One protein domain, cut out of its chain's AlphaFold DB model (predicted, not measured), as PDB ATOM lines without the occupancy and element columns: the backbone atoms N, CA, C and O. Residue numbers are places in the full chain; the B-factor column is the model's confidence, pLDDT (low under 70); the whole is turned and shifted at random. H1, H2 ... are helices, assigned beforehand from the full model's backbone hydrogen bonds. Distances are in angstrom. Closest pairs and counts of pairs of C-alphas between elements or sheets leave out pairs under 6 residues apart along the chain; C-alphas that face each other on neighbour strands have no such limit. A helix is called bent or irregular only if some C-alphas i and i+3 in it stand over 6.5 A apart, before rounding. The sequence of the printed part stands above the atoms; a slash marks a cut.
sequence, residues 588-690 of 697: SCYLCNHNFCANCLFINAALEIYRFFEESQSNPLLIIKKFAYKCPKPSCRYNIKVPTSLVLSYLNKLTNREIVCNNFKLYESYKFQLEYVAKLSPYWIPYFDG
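Overview. This is residues 588 to 690 of the 697 residues of an uncharacterized protein of Stentor coeruleus (UniProt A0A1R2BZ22). One long helix, H1, runs through the middle as a spine; H3 and H5 cross it on one side, while the unnamed residues 588 to 597 and 629 to 640 loop on the other. H2 turns a corner at the end of H1, short H4 is near its beginning, and H6 is by the beginning of H3. The printed part has 103 residues, with six named helices in the order H1 to H6 and no named strand: all helix. It is compact, with a radius of gyration of the C-alphas of 13.3 A and spans of 37 by 31 by 22 A.

Along the chain. H1, residues 598 to 618, begins at C-alpha 598 (-138.846, -54.670, 124.759) and is 30.7 A long. H2 is residues 620 to 624, H3 residues 644 to 655, 16.5 A long, H4 residues 664 to 669, and H5 residues 671 to 678, 10.3 A long. H6, residues 682 to 688, ends at C-alpha 688 (-143.754, -51.385, 142.429); it is irregular, only just: C-alphas 683 and 686 are 6.7 A apart.

Arrangement. H1 and H3 are the hubs, touching three helices each. They touch about perpendicular, at 75 degrees, with H1 residues 602 to 606 and H3 residues 646 to 651 alone; the closest C-alphas, of Phe 602 and Val 647, are 5.3 A apart. H5 touches H1 residues 603 to 610 alone, about perpendicular at 84 degrees, closest at the C-alphas of Tyr 610 and Gln 673, 6.3 A. H3 and H5 touch at a steep tilt of 48 degrees, opposite ways; the closest C-alphas, of Leu 651 and Ala 678, are 5.5 A apart. H6 only just touches H3, with 3 pairs of C-alphas within 8 A, the closest those of Thr 644 and Ile 685, 5.7 A. H1 and H2 touch only at the corner, C-alphas 616 and 622 being closest at 5.5 A. H4 is close to but not clearly touching H1, with the C-alphas of Ile 603 and Tyr 667 closest at 7.3 A. Every O i to N i+4 pair is within hydrogen-bond range in H3, H4 and H5; in H1 16 of 17 are, in H2 0 of 1, with 2 of 2 O i to N i+3 pairs, and in H6 1 of 3, with 3 of 4.

Size, cuts and confidence. The C-alphas farthest apart, of Leu 621 and Val 660, are 37.2 A apart. The printed part has no cut. The link from H2 to H3 is long, 19 residues, and within it residues 629 to 630 pair antiparallel with 639 to 640. Residues 588 to 591 have pLDDT under 70.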
ATOM      1  N   SER A 588    -130.534 -52.596 126.016       57.12
ATOM      2  CA  SER A 588    -129.553 -53.109 126.978       57.12
ATOM      3  C   SER A 588    -129.938 -52.738 128.405       57.12
ATOM      4  O   SER A 588    -130.265 -51.586 128.699       57.12
ATOM      5  N   CYS A 589    -129.888 -53.708 129.318       55.50
ATOM      6  CA  CYS A 589    -130.181 -53.446 130.719       55.50
ATOM      7  C   CYS A 589    -128.919 -52.956 131.442       55.50
ATOM      8  O   CYS A 589    -128.018 -53.737 131.721       55.50
ATOM      9  N   TYR A 590    -128.867 -51.672 131.800       53.41
ATOM     10  CA  TYR A 590    -127.682 -50.998 132.364       53.41
ATOM     11  C   TYR A 590    -127.073 -51.587 133.659       53.41
ATOM     12  O   TYR A 590    -126.086 -51.049 134.149       53.41
ATOM     13  N   LEU A 591    -127.672 -52.615 134.272       60.72
ATOM     14  CA  LEU A 591    -127.262 -53.161 135.579       60.72
ATOM     15  C   LEU A 591    -126.767 -54.612 135.529       60.72
ATOM     16  O   LEU A 591    -126.179 -55.091 136.494       60.72
ATOM     17  N   CYS A 592    -127.011 -55.318 134.429       70.00
ATOM     18  CA  CYS A 592    -126.466 -56.645 134.179       70.00
ATOM     19  C   CYS A 592    -126.318 -56.807 132.670       70.00
ATOM     20  O   CYS A 592    -127.265 -56.499 131.953       70.00
ATOM     21  N   ASN A 593    -125.181 -57.330 132.201       78.06
ATOM     22  CA  ASN A 593    -124.747 -57.322 130.789       78.06
ATOM     23  C   ASN A 593    -125.595 -58.187 129.821       78.06
ATOM     24  O   ASN A 593    -125.130 -58.600 128.762       78.06
ATOM     25  N   HIS A 594    -126.843 -58.474 130.185       84.44
ATOM     26  CA  HIS A 594    -127.858 -59.105 129.365       84.44
ATOM     27  C   HIS A 594    -128.656 -58.063 128.575       84.44
ATOM     28  O   HIS A 594    -129.035 -56.996 129.065       84.44
ATOM     29  N   ASN A 595    -128.948 -58.434 127.338       85.75
ATOM     30  CA  ASN A 595    -129.654 -57.631 126.355       85.75
ATOM     31  C   ASN A 595    -131.082 -58.154 126.221       85.75
ATOM     32  O   ASN A 595    -131.273 -59.363 126.092       85.75
ATOM     33  N   PHE A 596    -132.093 -57.288 126.223       86.31
ATOM     34  CA  PHE A 596    -133.487 -57.727 126.121       86.31
ATOM     35  C   PHE A 596    -134.240 -56.906 125.081       86.31
ATOM     36  O   PHE A 596    -134.210 -55.680 125.105       86.31
ATOM     37  N   CYS A 597    -134.977 -57.564 124.188       87.75
ATOM     38  CA  CYS A 597    -135.985 -56.861 123.404       87.75
ATOM     39  C   CYS A 597    -137.097 -56.358 124.334       87.75
ATOM     40  O   CYS A 597    -137.373 -56.985 125.365       87.75
ATOM     41  N   ALA A 598    -137.756 -55.254 123.969       86.31
ATOM     42  CA  ALA A 598    -138.846 -54.670 124.759       86.31
ATOM     43  C   ALA A 598    -139.894 -55.721 125.158       86.31
ATOM     44  O   ALA A 598    -140.266 -55.820 126.324       86.31
ATOM     45  N   ASN A 599    -140.288 -56.572 124.208       90.12
ATOM     46  CA  ASN A 599    -141.288 -57.618 124.412       90.12
ATOM     47  C   ASN A 599    -140.869 -58.603 125.515       90.12
ATOM     48  O   ASN A 599    -141.634 -58.871 126.437       90.12
ATOM     49  N   CYS A 600    -139.628 -59.099 125.475       90.94
ATOM     50  CA  CYS A 600    -139.109 -59.996 126.508       90.94
ATOM     51  C   CYS A 600    -138.943 -59.293 127.859       90.94
ATOM     52  O   CYS A 600    -139.247 -59.895 128.890       90.94
ATOM     53  N   LEU A 601    -138.480 -58.040 127.867       91.88
ATOM     54  CA  LEU A 601    -138.295 -57.259 129.088       91.88
ATOM     55  C   LEU A 601    -139.631 -57.007 129.801       91.88
ATOM     56  O   LEU A 601    -139.759 -57.320 130.983       91.88
ATOM     57  N   PHE A 602    -140.631 -56.488 129.085       93.44
ATOM     58  CA  PHE A 602    -141.924 -56.131 129.665       93.44
ATOM     59  C   PHE A 602    -142.770 -57.355 130.033       93.44
ATOM     60  O   PHE A 602    -143.384 -57.342 131.098       93.44
ATOM     61  N   ILE A 603    -142.750 -58.436 129.240       94.56
ATOM     62  CA  ILE A 603    -143.454 -59.682 129.599       94.56
ATOM     63  C   ILE A 603    -142.862 -60.298 130.875       94.56
ATOM     64  O   ILE A 603    -143.608 -60.645 131.785       94.56
ATOM     65  N   ASN A 604    -141.533 -60.390 131.005       94.62
ATOM     66  CA  ASN A 604    -140.940 -60.949 132.226       94.62
ATOM     67  C   ASN A 604    -141.093 -60.011 133.437       94.62
ATOM     68  O   ASN A 604    -141.310 -60.489 134.548       94.62
ATOM     69  N   ALA A 605    -141.052 -58.689 133.236       94.31
ATOM     70  CA  ALA A 605    -141.367 -57.731 134.294       94.31
ATOM     71  C   ALA A 605    -142.815 -57.899 134.796       94.31
ATOM     72  O   ALA A 605    -143.050 -57.916 136.003       94.31
ATOM     73  N   ALA A 606    -143.773 -58.098 133.888       95.50
ATOM     74  CA  ALA A 606    -145.160 -58.399 134.232       95.50
ATOM     75  C   ALA A 606    -145.306 -59.724 135.000       95.50
ATOM     76  O   ALA A 606    -146.056 -59.787 135.970       95.50
ATOM     77  N   LEU A 607    -144.549 -60.762 134.630       95.62
ATOM     78  CA  LEU A 607    -144.553 -62.039 135.350       95.62
ATOM     79  C   LEU A 607    -144.021 -61.931 136.784       95.62
ATOM     80  O   LEU A 607    -144.570 -62.582 137.669       95.62
ATOM     81  N   GLU A 608    -143.016 -61.090 137.055       94.88
ATOM     82  CA  GLU A 608    -142.592 -60.823 138.441       94.88
ATOM     83  C   GLU A 608    -143.688 -60.090 139.244       94.88
ATOM     84  O   GLU A 608    -143.867 -60.389 140.422       94.88
ATOM     85  N   ILE A 609    -144.467 -59.190 138.620       95.06
ATOM     86  CA  ILE A 609    -145.641 -58.565 139.266       95.06
ATOM     87  C   ILE A 609    -146.702 -59.627 139.589       95.06
ATOM     88  O   ILE A 609    -147.204 -59.662 140.711       95.06
ATOM     89  N   TYR A 610    -147.026 -60.507 138.635       95.44
ATOM     90  CA  TYR A 610    -147.995 -61.589 138.844       95.44
ATOM     91  C   TYR A 610    -147.572 -62.516 139.995       95.44
ATOM     92  O   TYR A 610    -148.357 -62.745 140.915       95.44
ATOM     93  N   ARG A 611    -146.313 -62.980 139.988       94.31
ATOM     94  CA  ARG A 611    -145.742 -63.817 141.061       94.31
ATOM     95  C   ARG A 611    -145.830 -63.136 142.418       94.31
ATOM     96  O   ARG A 611    -146.206 -63.777 143.387       94.31
ATOM     97  N   PHE A 612    -145.546 -61.835 142.496       93.12
ATOM     98  CA  PHE A 612    -145.717 -61.091 143.743       93.12
ATOM     99  C   PHE A 612    -147.168 -61.132 144.250       93.12
ATOM    100  O   PHE A 612    -147.369 -61.319 145.447       93.12
ATOM    101  N   PHE A 613    -148.175 -60.996 143.378       90.69
ATOM    102  CA  PHE A 613    -149.577 -61.109 143.798       90.69
ATOM    103  C   PHE A 613    -149.920 -62.518 144.290       90.69
ATOM    104  O   PHE A 613    -150.483 -62.647 145.376       90.69
ATOM    105  N   GLU A 614    -149.537 -63.551 143.543       92.25
ATOM    106  CA  GLU A 614    -149.719 -64.964 143.907       92.25
ATOM    107  C   GLU A 614    -149.057 -65.294 145.258       92.25
ATOM    108  O   GLU A 614    -149.714 -65.781 146.180       92.25
ATOM    109  N   GLU A 615    -147.787 -64.918 145.437       90.00
ATOM    110  CA  GLU A 615    -147.081 -65.065 146.709       90.00
ATOM    111  C   GLU A 615    -147.774 -64.263 147.832       90.00
ATOM    112  O   GLU A 615    -147.940 -64.781 148.939       90.00
ATOM    113  N   SER A 616    -148.229 -63.028 147.576       87.19
ATOM    114  CA  SER A 616    -148.866 -62.168 148.593       87.19
ATOM    115  C   SER A 616    -150.210 -62.694 149.106       87.19
ATOM    116  O   SER A 616    -150.541 -62.455 150.266       87.19
ATOM    117  N   GLN A 617    -150.949 -63.459 148.293       87.12
ATOM    118  CA  GLN A 617    -152.166 -64.153 148.732       87.12
ATOM    119  C   GLN A 617    -151.839 -65.259 149.742       87.12
ATOM    120  O   GLN A 617    -152.554 -65.425 150.727       87.12
ATOM    121  N   SER A 618    -150.730 -65.978 149.537       90.69
ATOM    122  CA  SER A 618    -150.247 -66.991 150.486       90.69
ATOM    123  C   SER A 618    -149.577 -66.384 151.730       90.69
ATOM    124  O   SER A 618    -149.567 -66.998 152.796       90.69
ATOM    125  N   ASN A 619    -149.007 -65.179 151.609       89.69
ATOM    126  CA  ASN A 619    -148.274 -64.503 152.674       89.69
ATOM    127  C   ASN A 619    -148.426 -62.966 152.592       89.69
ATOM    128  O   ASN A 619    -147.586 -62.289 151.984       89.69
ATOM    129  N   PRO A 620    -149.438 -62.385 153.265       85.50
ATOM    130  CA  PRO A 620    -149.699 -60.941 153.234       85.50
ATOM    131  C   PRO A 620    -148.532 -60.058 153.707       85.50
ATOM    132  O   PRO A 620    -148.422 -58.901 153.301       85.50
ATOM    133  N   LEU A 621    -147.602 -60.593 154.514       83.94
ATOM    134  CA  LEU A 621    -146.419 -59.853 154.981       83.94
ATOM    135  C   LEU A 621    -145.446 -59.501 153.842       83.94
ATOM    136  O   LEU A 621    -144.579 -58.640 154.014       83.94
ATOM    137  N   LEU A 622    -145.576 -60.126 152.667       82.31
ATOM    138  CA  LEU A 622    -144.778 -59.783 151.487       82.31
ATOM    139  C   LEU A 622    -145.050 -58.366 150.970       82.31
ATOM    140  O   LEU A 622    -144.141 -57.769 150.401       82.31
ATOM    141  N   ILE A 623    -146.222 -57.790 151.251       80.81
ATOM    142  CA  ILE A 623    -146.578 -56.410 150.873       80.81
ATOM    143  C   ILE A 623    -145.743 -55.370 151.659       80.81
ATOM    144  O   ILE A 623    -145.633 -54.209 151.278       80.81
ATOM    145  N   ILE A 624    -145.070 -55.792 152.736       78.44
ATOM    146  CA  ILE A 624    -144.119 -54.967 153.500       78.44
ATOM    147  C   ILE A 624    -142.709 -55.016 152.867       78.44
ATOM    148  O   ILE A 624    -141.872 -54.140 153.109       78.44
ATOM    149  N   LYS A 625    -142.406 -56.029 152.039       80.88
ATOM    150  CA  LYS A 625    -141.098 -56.163 151.382       80.88
ATOM    151  C   LYS A 625    -141.014 -55.240 150.171       80.88
ATOM    152  O   LYS A 625    -141.942 -55.112 149.388       80.88
ATOM    153  N   LYS A 626    -139.841 -54.642 149.954       84.44
ATOM    154  CA  LYS A 626    -139.590 -53.864 148.738       84.44
ATOM    155  C   LYS A 626    -139.607 -54.786 147.511       84.44
ATOM    156  O   LYS A 626    -138.709 -55.618 147.376       84.44
ATOM    157  N   PHE A 627    -140.555 -54.568 146.604       87.62
ATOM    158  CA  PHE A 627    -140.575 -55.202 145.288       87.62
ATOM    159  C   PHE A 627    -139.349 -54.807 144.440       87.62
ATOM    160  O   PHE A 627    -138.834 -53.687 144.530       87.62
ATOM    161  N   ALA A 628    -138.874 -55.740 143.615       88.31
ATOM    162  CA  ALA A 628    -137.822 -55.513 142.633       88.31
ATOM    163  C   ALA A 628    -137.962 -56.506 141.475       88.31
ATOM    164  O   ALA A 628    -138.108 -57.705 141.702       88.31
ATOM    165  N   TYR A 629    -137.857 -56.015 140.241       90.12
ATOM    166  CA  TYR A 629    -137.788 -56.866 139.058       90.12
ATOM    167  C   TYR A 629    -136.449 -57.606 139.021       90.12
ATOM    168  O   TYR A 629    -135.391 -56.972 139.068       90.12
ATOM    169  N   LYS A 630    -136.475 -58.930 138.888       90.50
ATOM    170  CA  LYS A 630    -135.267 -59.737 138.668       90.50
ATOM    171  C   LYS A 630    -134.910 -59.784 137.185       90.50
ATOM    172  O   LYS A 630    -135.772 -59.669 136.314       90.50
ATOM    173  N   CYS A 631    -133.628 -59.973 136.890       91.06
ATOM    174  CA  CYS A 631    -133.175 -60.272 135.538       91.06
ATOM    175  C   CYS A 631    -133.832 -61.576 135.024       91.06
ATOM    176  O   CYS A 631    -133.750 -62.594 135.710       91.06
ATOM    177  N   PRO A 632    -134.426 -61.602 133.814       88.38
ATOM    178  CA  PRO A 632    -135.056 -62.808 133.263       88.38
ATOM    179  C   PRO A 632    -134.112 -63.991 132.994       88.38
ATOM    180  O   PRO A 632    -134.575 -65.106 132.763       88.38
ATOM    181  N   LYS A 633    -132.790 -63.774 132.966       88.88
ATOM    182  CA  LYS A 633    -131.803 -64.845 132.771       88.88
ATOM    183  C   LYS A 633    -131.612 -65.590 134.106       88.88
ATOM    184  O   LYS A 633    -131.105 -64.964 135.031       88.88
ATOM    185  N   PRO A 634    -131.910 -66.902 134.232       82.69
ATOM    186  CA  PRO A 634    -131.937 -67.583 135.538       82.69
ATOM    187  C   PRO A 634    -130.619 -67.579 136.328       82.69
ATOM    188  O   PRO A 634    -130.630 -67.573 137.554       82.69
ATOM    189  N   SER A 635    -129.471 -67.546 135.643       86.44
ATOM    190  CA  SER A 635    -128.150 -67.416 136.277       86.44
ATOM    191  C   SER A 635    -127.849 -65.999 136.791       86.44
ATOM    192  O   SER A 635    -126.882 -65.795 137.521       86.44
ATOM    193  N   CYS A 636    -128.662 -65.005 136.429       84.81
ATOM    194  CA  CYS A 636    -128.449 -63.605 136.753       84.81
ATOM    195  C   CYS A 636    -129.319 -63.167 137.934       84.81
ATOM    196  O   CYS A 636    -130.512 -62.913 137.798       84.81
ATOM    197  N   ARG A 637    -128.703 -63.005 139.106       83.88
ATOM    198  CA  ARG A 637    -129.392 -62.573 140.338       83.88
ATOM    199  C   ARG A 637    -129.542 -61.048 140.473       83.88
ATOM    200  O   ARG A 637    -129.849 -60.557 141.554       83.88
ATOM    201  N   TYR A 638    -129.292 -60.288 139.405       86.56
ATOM    202  CA  TYR A 638    -129.361 -58.826 139.439       86.56
ATOM    203  C   TYR A 638    -130.801 -58.315 139.396       86.56
ATOM    204  O   TYR A 638    -131.630 -58.798 138.625       86.56
ATOM    205  N   ASN A 639    -131.065 -57.276 140.191       88.25
ATOM    206  CA  ASN A 639    -132.307 -56.515 140.125       88.25
ATOM    207  C   ASN A 639    -132.220 -55.485 138.996       88.25
ATOM    208  O   ASN A 639    -131.317 -54.644 138.979       88.25
ATOM    209  N   ILE A 640    -133.183 -55.525 138.085       86.31
ATOM    210  CA  ILE A 640    -133.310 -54.593 136.968       86.31
ATOM    211  C   ILE A 640    -134.294 -53.472 137.325       86.31
ATOM    212  O   ILE A 640    -135.169 -53.627 138.178       86.31
ATOM    213  N   LYS A 641    -134.146 -52.305 136.691       83.94
ATOM    214  CA  LYS A 641    -135.060 -51.168 136.872       83.94
ATOM    215  C   LYS A 641    -135.913 -51.011 135.624       83.94
ATOM    216  O   LYS A 641    -135.404 -50.591 134.590       83.94
ATOM    217  N   VAL A 642    -137.198 -51.322 135.744       86.00
ATOM    218  CA  VAL A 642    -138.207 -51.128 134.699       86.00
ATOM    219  C   VAL A 642    -139.325 -50.287 135.315       86.00
ATOM    220  O   VAL A 642    -139.834 -50.692 136.354       86.00
ATOM    221  N   PRO A 643    -139.695 -49.121 134.759       88.81
ATOM    222  CA  PRO A 643    -140.829 -48.357 135.271       88.81
ATOM    223  C   PRO A 643    -142.131 -49.145 135.105       88.81
ATOM    224  O   PRO A 643    -142.493 -49.524 133.987       88.81
ATOM    225  N   THR A 644    -142.855 -49.359 136.198       91.19
ATOM    226  CA  THR A 644    -144.091 -50.157 136.239       91.19
ATOM    227  C   THR A 644    -145.151 -49.585 135.298       91.19
ATOM    228  O   THR A 644    -145.846 -50.322 134.602       91.19
ATOM    229  N   SER A 645    -145.228 -48.256 135.202       89.06
ATOM    230  CA  SER A 645    -146.104 -47.546 134.263       89.06
ATOM    231  C   SER A 645    -145.843 -47.902 132.792       89.06
ATOM    232  O   SER A 645    -146.796 -48.010 132.018       89.06
ATOM    233  N   LEU A 646    -144.586 -48.147 132.400       90.12
ATOM    234  CA  LEU A 646    -144.244 -48.609 131.049       90.12
ATOM    235  C   LEU A 646    -144.625 -50.077 130.839       90.12
ATOM    236  O   LEU A 646    -145.127 -50.403 129.767       90.12
ATOM    237  N   VAL A 647    -144.460 -50.934 131.858       92.69
ATOM    238  CA  VAL A 647    -144.931 -52.331 131.812       92.69
ATOM    239  C   VAL A 647    -146.440 -52.359 131.558       92.69
ATOM    240  O   VAL A 647    -146.879 -52.950 130.577       92.69
ATOM    241  N   LEU A 648    -147.232 -51.662 132.378       92.62
ATOM    242  CA  LEU A 648    -148.694 -51.637 132.244       92.62
ATOM    243  C   LEU A 648    -149.154 -50.992 130.927       92.62
ATOM    244  O   LEU A 648    -150.081 -51.492 130.293       92.62
ATOM    245  N   SER A 649    -148.498 -49.917 130.473       90.75
ATOM    246  CA  SER A 649    -148.808 -49.305 129.173       90.75
ATOM    247  C   SER A 649    -148.519 -50.257 128.008       90.75
ATOM    248  O   SER A 649    -149.341 -50.366 127.100       90.75
ATOM    249  N   TYR A 650    -147.394 -50.978 128.045       93.00
ATOM    250  CA  TYR A 650    -147.059 -51.991 127.046       93.00
ATOM    251  C   TYR A 650    -148.073 -53.145 127.046       93.00
ATOM    252  O   TYR A 650    -148.564 -53.517 125.981       93.00
ATOM    253  N   LEU A 651    -148.432 -53.674 128.223       93.94
ATOM    254  CA  LEU A 651    -149.414 -54.756 128.334       93.94
ATOM    255  C   LEU A 651    -150.783 -54.347 127.791       93.94
ATOM    256  O   LEU A 651    -151.333 -55.085 126.986       93.94
ATOM    257  N   ASN A 652    -151.293 -53.169 128.163       92.44
ATOM    258  CA  ASN A 652    -152.591 -52.687 127.682       92.44
ATOM    259  C   ASN A 652    -152.623 -52.556 126.152       92.44
ATOM    260  O   ASN A 652    -153.572 -53.002 125.509       92.44
ATOM    261  N   LYS A 653    -151.551 -52.030 125.545       92.50
ATOM    262  CA  LYS A 653    -151.414 -51.993 124.080       92.50
ATOM    263  C   LYS A 653    -151.386 -53.390 123.465       92.50
ATOM    264  O   LYS A 653    -151.974 -53.606 122.407       92.50
ATOM    265  N   LEU A 654    -150.711 -54.339 124.111       89.88
ATOM    266  CA  LEU A 654    -150.604 -55.713 123.629       89.88
ATOM    267  C   LEU A 654    -151.948 -56.457 123.723       89.88
ATOM    268  O   LEU A 654    -152.353 -57.093 122.751       89.88
ATOM    269  N   THR A 655    -152.682 -56.321 124.831       89.19
ATOM    270  CA  THR A 655    -154.021 -56.918 125.001       89.19
ATOM    271  C   THR A 655    -155.049 -56.298 124.055       89.19
ATOM    272  O   THR A 655    -155.873 -57.018 123.492       89.19
ATOM    273  N   ASN A 656    -154.954 -54.989 123.798       90.06
ATOM    274  CA  ASN A 656    -155.792 -54.279 122.825       90.06
ATOM    275  C   ASN A 656    -155.412 -54.562 121.360       90.06
ATOM    276  O   ASN A 656    -156.100 -54.095 120.453       90.06
ATOM    277  N   ARG A 657    -154.329 -55.317 121.108       90.38
ATOM    278  CA  ARG A 657    -153.749 -55.571 119.773       90.38
ATOM    279  C   ARG A 657    -153.271 -54.304 119.042       90.38
ATOM    280  O   ARG A 657    -153.131 -54.313 117.823       90.38
ATOM    281  N   GLU A 658    -152.973 -53.235 119.780       90.94
ATOM    282  CA  GLU A 658    -152.351 -52.005 119.259       90.94
ATOM    283  C   GLU A 658    -150.873 -52.218 118.885       90.94
ATOM    284  O   GLU A 658    -150.317 -51.465 118.087       90.94
ATOM    285  N   ILE A 659    -150.229 -53.238 119.465       87.12
ATOM    286  CA  ILE A 659    -148.862 -53.663 119.146       87.12
ATOM    287  C   ILE A 659    -148.794 -55.181 118.960       87.12
ATOM    288  O   ILE A 659    -149.522 -55.934 119.608       87.12
ATOM    289  N   VAL A 660    -147.880 -55.636 118.103       84.69
ATOM    290  CA  VAL A 660    -147.619 -57.062 117.862       84.69
ATOM    291  C   VAL A 660    -146.440 -57.518 118.722       84.69
ATOM    292  O   VAL A 660    -145.370 -56.911 118.701       84.69
ATOM    293  N   CYS A 661    -146.606 -58.609 119.474       85.88
ATOM    294  CA  CYS A 661    -145.489 -59.225 120.184       85.88
ATOM    295  C   CYS A 661    -144.702 -60.156 119.250       85.88
ATOM    296  O   CYS A 661    -145.142 -61.265 118.954       85.88
ATOM    297  N   ASN A 662    -143.487 -59.745 118.871       82.56
ATOM    298  CA  ASN A 662    -142.540 -60.557 118.090       82.56
ATOM    299  C   ASN A 662    -142.201 -61.907 118.766       82.56
ATOM    300  O   ASN A 662    -141.768 -62.838 118.098       82.56
ATOM    301  N   ASN A 663    -142.415 -62.037 120.083       86.06
ATOM    302  CA  ASN A 663    -142.318 -63.304 120.815       86.06
ATOM    303  C   ASN A 663    -143.718 -63.816 121.207       86.06
ATOM    304  O   ASN A 663    -144.044 -63.971 122.385       86.06
ATOM    305  N   PHE A 664    -144.564 -64.048 120.200       86.50
ATOM    306  CA  PHE A 664    -145.962 -64.453 120.382       86.50
ATOM    307  C   PHE A 664    -146.118 -65.741 121.209       86.50
ATOM    308  O   PHE A 664    -147.030 -65.832 122.024       86.50
ATOM    309  N   LYS A 665    -145.185 -66.698 121.074       90.06
ATOM    310  CA  LYS A 665    -145.165 -67.925 121.892       90.06
ATOM    311  C   LYS A 665    -145.076 -67.607 123.388       90.06
ATOM    312  O   LYS A 665    -145.864 -68.140 124.156       90.06
ATOM    313  N   LEU A 666    -144.170 -66.708 123.787       88.06
ATOM    314  CA  LEU A 666    -144.038 -66.284 125.184       88.06
ATOM    315  C   LEU A 666    -145.293 -65.549 125.679       88.06
ATOM    316  O   LEU A 666    -145.681 -65.729 126.827       88.06
ATOM    317  N   TYR A 667    -145.929 -64.739 124.827       91.25
ATOM    318  CA  TYR A 667    -147.185 -64.072 125.176       91.25
ATOM    319  C   TYR A 667    -148.320 -65.076 125.425       91.25
ATOM    320  O   TYR A 667    -148.910 -65.055 126.501       91.25
ATOM    321  N   GLU A 668    -148.597 -65.985 124.483       92.88
ATOM    322  CA  GLU A 668    -149.685 -66.966 124.630       92.88
ATOM    323  C   GLU A 668    -149.457 -67.915 125.818       92.88
ATOM    324  O   GLU A 668    -150.399 -68.176 126.564       92.88
ATOM    325  N   SER A 669    -148.213 -68.349 126.084       95.06
ATOM    326  CA  SER A 669    -147.888 -69.187 127.256       95.06
ATOM    327  C   SER A 669    -148.229 -68.554 128.611       95.06
ATOM    328  O   SER A 669    -148.369 -69.281 129.592       95.06
ATOM    329  N   TYR A 670    -148.348 -67.226 128.680       95.50
ATOM    330  CA  TYR A 670    -148.586 -66.473 129.917       95.50
ATOM    331  C   TYR A 670    -149.774 -65.504 129.823       95.50
ATOM    332  O   TYR A 670    -149.918 -64.587 130.634       95.50
ATOM    333  N   LYS A 671    -150.631 -65.679 128.818       95.06
ATOM    334  CA  LYS A 671    -151.675 -64.722 128.445       95.06
ATOM    335  C   LYS A 671    -152.586 -64.328 129.602       95.06
ATOM    336  O   LYS A 671    -152.803 -63.143 129.825       95.06
ATOM    337  N   PHE A 672    -153.057 -65.305 130.377       95.94
ATOM    338  CA  PHE A 672    -153.927 -65.065 131.529       95.94
ATOM    339  C   PHE A 672    -153.245 -64.202 132.605       95.94
ATOM    340  O   PHE A 672    -153.832 -63.240 133.098       95.94
ATOM    341  N   GLN A 673    -151.983 -64.499 132.926       96.38
ATOM    342  CA  GLN A 673    -151.186 -63.744 133.893       96.38
ATOM    343  C   GLN A 673    -150.937 -62.308 133.410       96.38
ATOM    344  O   GLN A 673    -151.040 -61.358 134.188       96.38
ATOM    345  N   LEU A 674    -150.654 -62.132 132.116       95.12
ATOM    346  CA  LEU A 674    -150.427 -60.822 131.505       95.12
ATOM    347  C   LEU A 674    -151.715 -59.985 131.441       95.12
ATOM    348  O   LEU A 674    -151.681 -58.799 131.769       95.12
ATOM    349  N   GLU A 675    -152.854 -60.593 131.102       93.94
ATOM    350  CA  GLU A 675    -154.174 -59.948 131.132       93.94
ATOM    351  C   GLU A 675    -154.627 -59.586 132.556       93.94
ATOM    352  O   GLU A 675    -155.300 -58.569 132.738       93.94
ATOM    353  N   TYR A 676    -154.258 -60.378 133.571       94.38
ATOM    354  CA  TYR A 676    -154.473 -60.029 134.979       94.38
ATOM    355  C   TYR A 676    -153.658 -58.788 135.367       94.38
ATOM    356  O   TYR A 676    -154.210 -57.824 135.898       94.38
ATOM    357  N   VAL A 677    -152.358 -58.770 135.040       94.81
ATOM    358  CA  VAL A 677    -151.462 -57.642 135.353       94.81
ATOM    359  C   VAL A 677    -151.874 -56.367 134.606       94.81
ATOM    360  O   VAL A 677    -151.833 -55.288 135.192       94.81
ATOM    361  N   ALA A 678    -152.344 -56.467 133.359       93.25
ATOM    362  CA  ALA A 678    -152.856 -55.327 132.587       93.25
ATOM    363  C   ALA A 678    -154.041 -54.611 133.273       93.25
ATOM    364  O   ALA A 678    -154.160 -53.389 133.193       93.25
ATOM    365  N   LYS A 679    -154.886 -55.367 133.992       91.06
ATOM    366  CA  LYS A 679    -156.084 -54.879 134.700       91.06
ATOM    367  C   LYS A 679    -155.795 -54.317 136.101       91.06
ATOM    368  O   LYS A 679    -156.729 -53.918 136.796       91.06
ATOM    369  N   LEU A 680    -154.534 -54.287 136.543       87.50
ATOM    370  CA  LEU A 680    -154.177 -53.767 137.863       87.50
ATOM    371  C   LEU A 680    -154.477 -52.273 137.997       87.50
ATOM    372  O   LEU A 680    -154.202 -51.468 137.108       87.50
ATOM    373  N   SER A 681    -154.978 -51.891 139.171       86.75
ATOM    374  CA  SER A 681    -155.239 -50.489 139.482       86.75
ATOM    375  C   SER A 681    -153.940 -49.662 139.500       86.75
ATOM    376  O   SER A 681    -152.958 -50.094 140.117       86.75
ATOM    377  N   PRO A 682    -153.928 -48.437 138.927       84.25
ATOM    378  CA  PRO A 682    -152.774 -47.535 138.964       84.25
ATOM    379  C   PRO A 682    -152.221 -47.236 140.367       84.25
ATOM    380  O   PRO A 682    -151.054 -46.869 140.486       84.25
ATOM    381  N   TYR A 683    -153.008 -47.432 141.435       85.00
ATOM    382  CA  TYR A 683    -152.550 -47.288 142.825       85.00
ATOM    383  C   TYR A 683    -151.386 -48.220 143.206       85.00
ATOM    384  O   TYR A 683    -150.651 -47.916 144.145       85.00
ATOM    385  N   TRP A 684    -151.170 -49.310 142.463       84.56
ATOM    386  CA  TRP A 684    -150.032 -50.211 142.663       84.56
ATOM    387  C   TRP A 684    -148.722 -49.719 142.023       84.56
ATOM    388  O   TRP A 684    -147.645 -50.147 142.439       84.56
ATOM    389  N   ILE A 685    -148.778 -48.793 141.056       85.06
ATOM    390  CA  ILE A 685    -147.590 -48.284 140.342       85.06
ATOM    391  C   ILE A 685    -146.554 -47.676 141.308       85.06
ATOM    392  O   ILE A 685    -145.394 -48.082 141.237       85.06
ATOM    393  N   PRO A 686    -146.915 -46.775 142.253       81.31
ATOM    394  CA  PRO A 686    -145.940 -46.198 143.177       81.31
ATOM    395  C   PRO A 686    -145.238 -47.251 144.041       81.31
ATOM    396  O   PRO A 686    -144.042 -47.129 144.289       81.31
ATOM    397  N   TYR A 687    -145.962 -48.294 144.458       84.88
ATOM    398  CA  TYR A 687    -145.414 -49.379 145.268       84.88
ATOM    399  C   TYR A 687    -144.356 -50.182 144.496       84.88
ATOM    400  O   TYR A 687    -143.236 -50.355 144.984       84.88
ATOM    401  N   PHE A 688    -144.673 -50.609 143.269       86.69
ATOM    402  CA  PHE A 688    -143.754 -51.385 142.429       86.69
ATOM    403  C   PHE A 688    -142.539 -50.574 141.951       86.69
ATOM    404  O   PHE A 688    -141.422 -51.097 141.937       86.69
ATOM    405  N   ASP A 689    -142.705 -49.270 141.697       84.00
ATOM    406  CA  ASP A 689    -141.593 -48.344 141.426       84.00
ATOM    407  C   ASP A 689    -140.768 -47.991 142.691       84.00
ATOM    408  O   ASP A 689    -139.766 -47.270 142.625       84.00
ATOM    409  N   GLY A 690    -141.138 -48.527 143.861       76.50
ATOM    410  CA  GLY A 690    -140.415 -48.359 145.122       76.50
ATOM    411  C   GLY A 690    -140.564 -46.974 145.757       76.50
ATOM    412  O   GLY A 690    -139.743 -46.600 146.605       76.50
TER     413      GLY A 690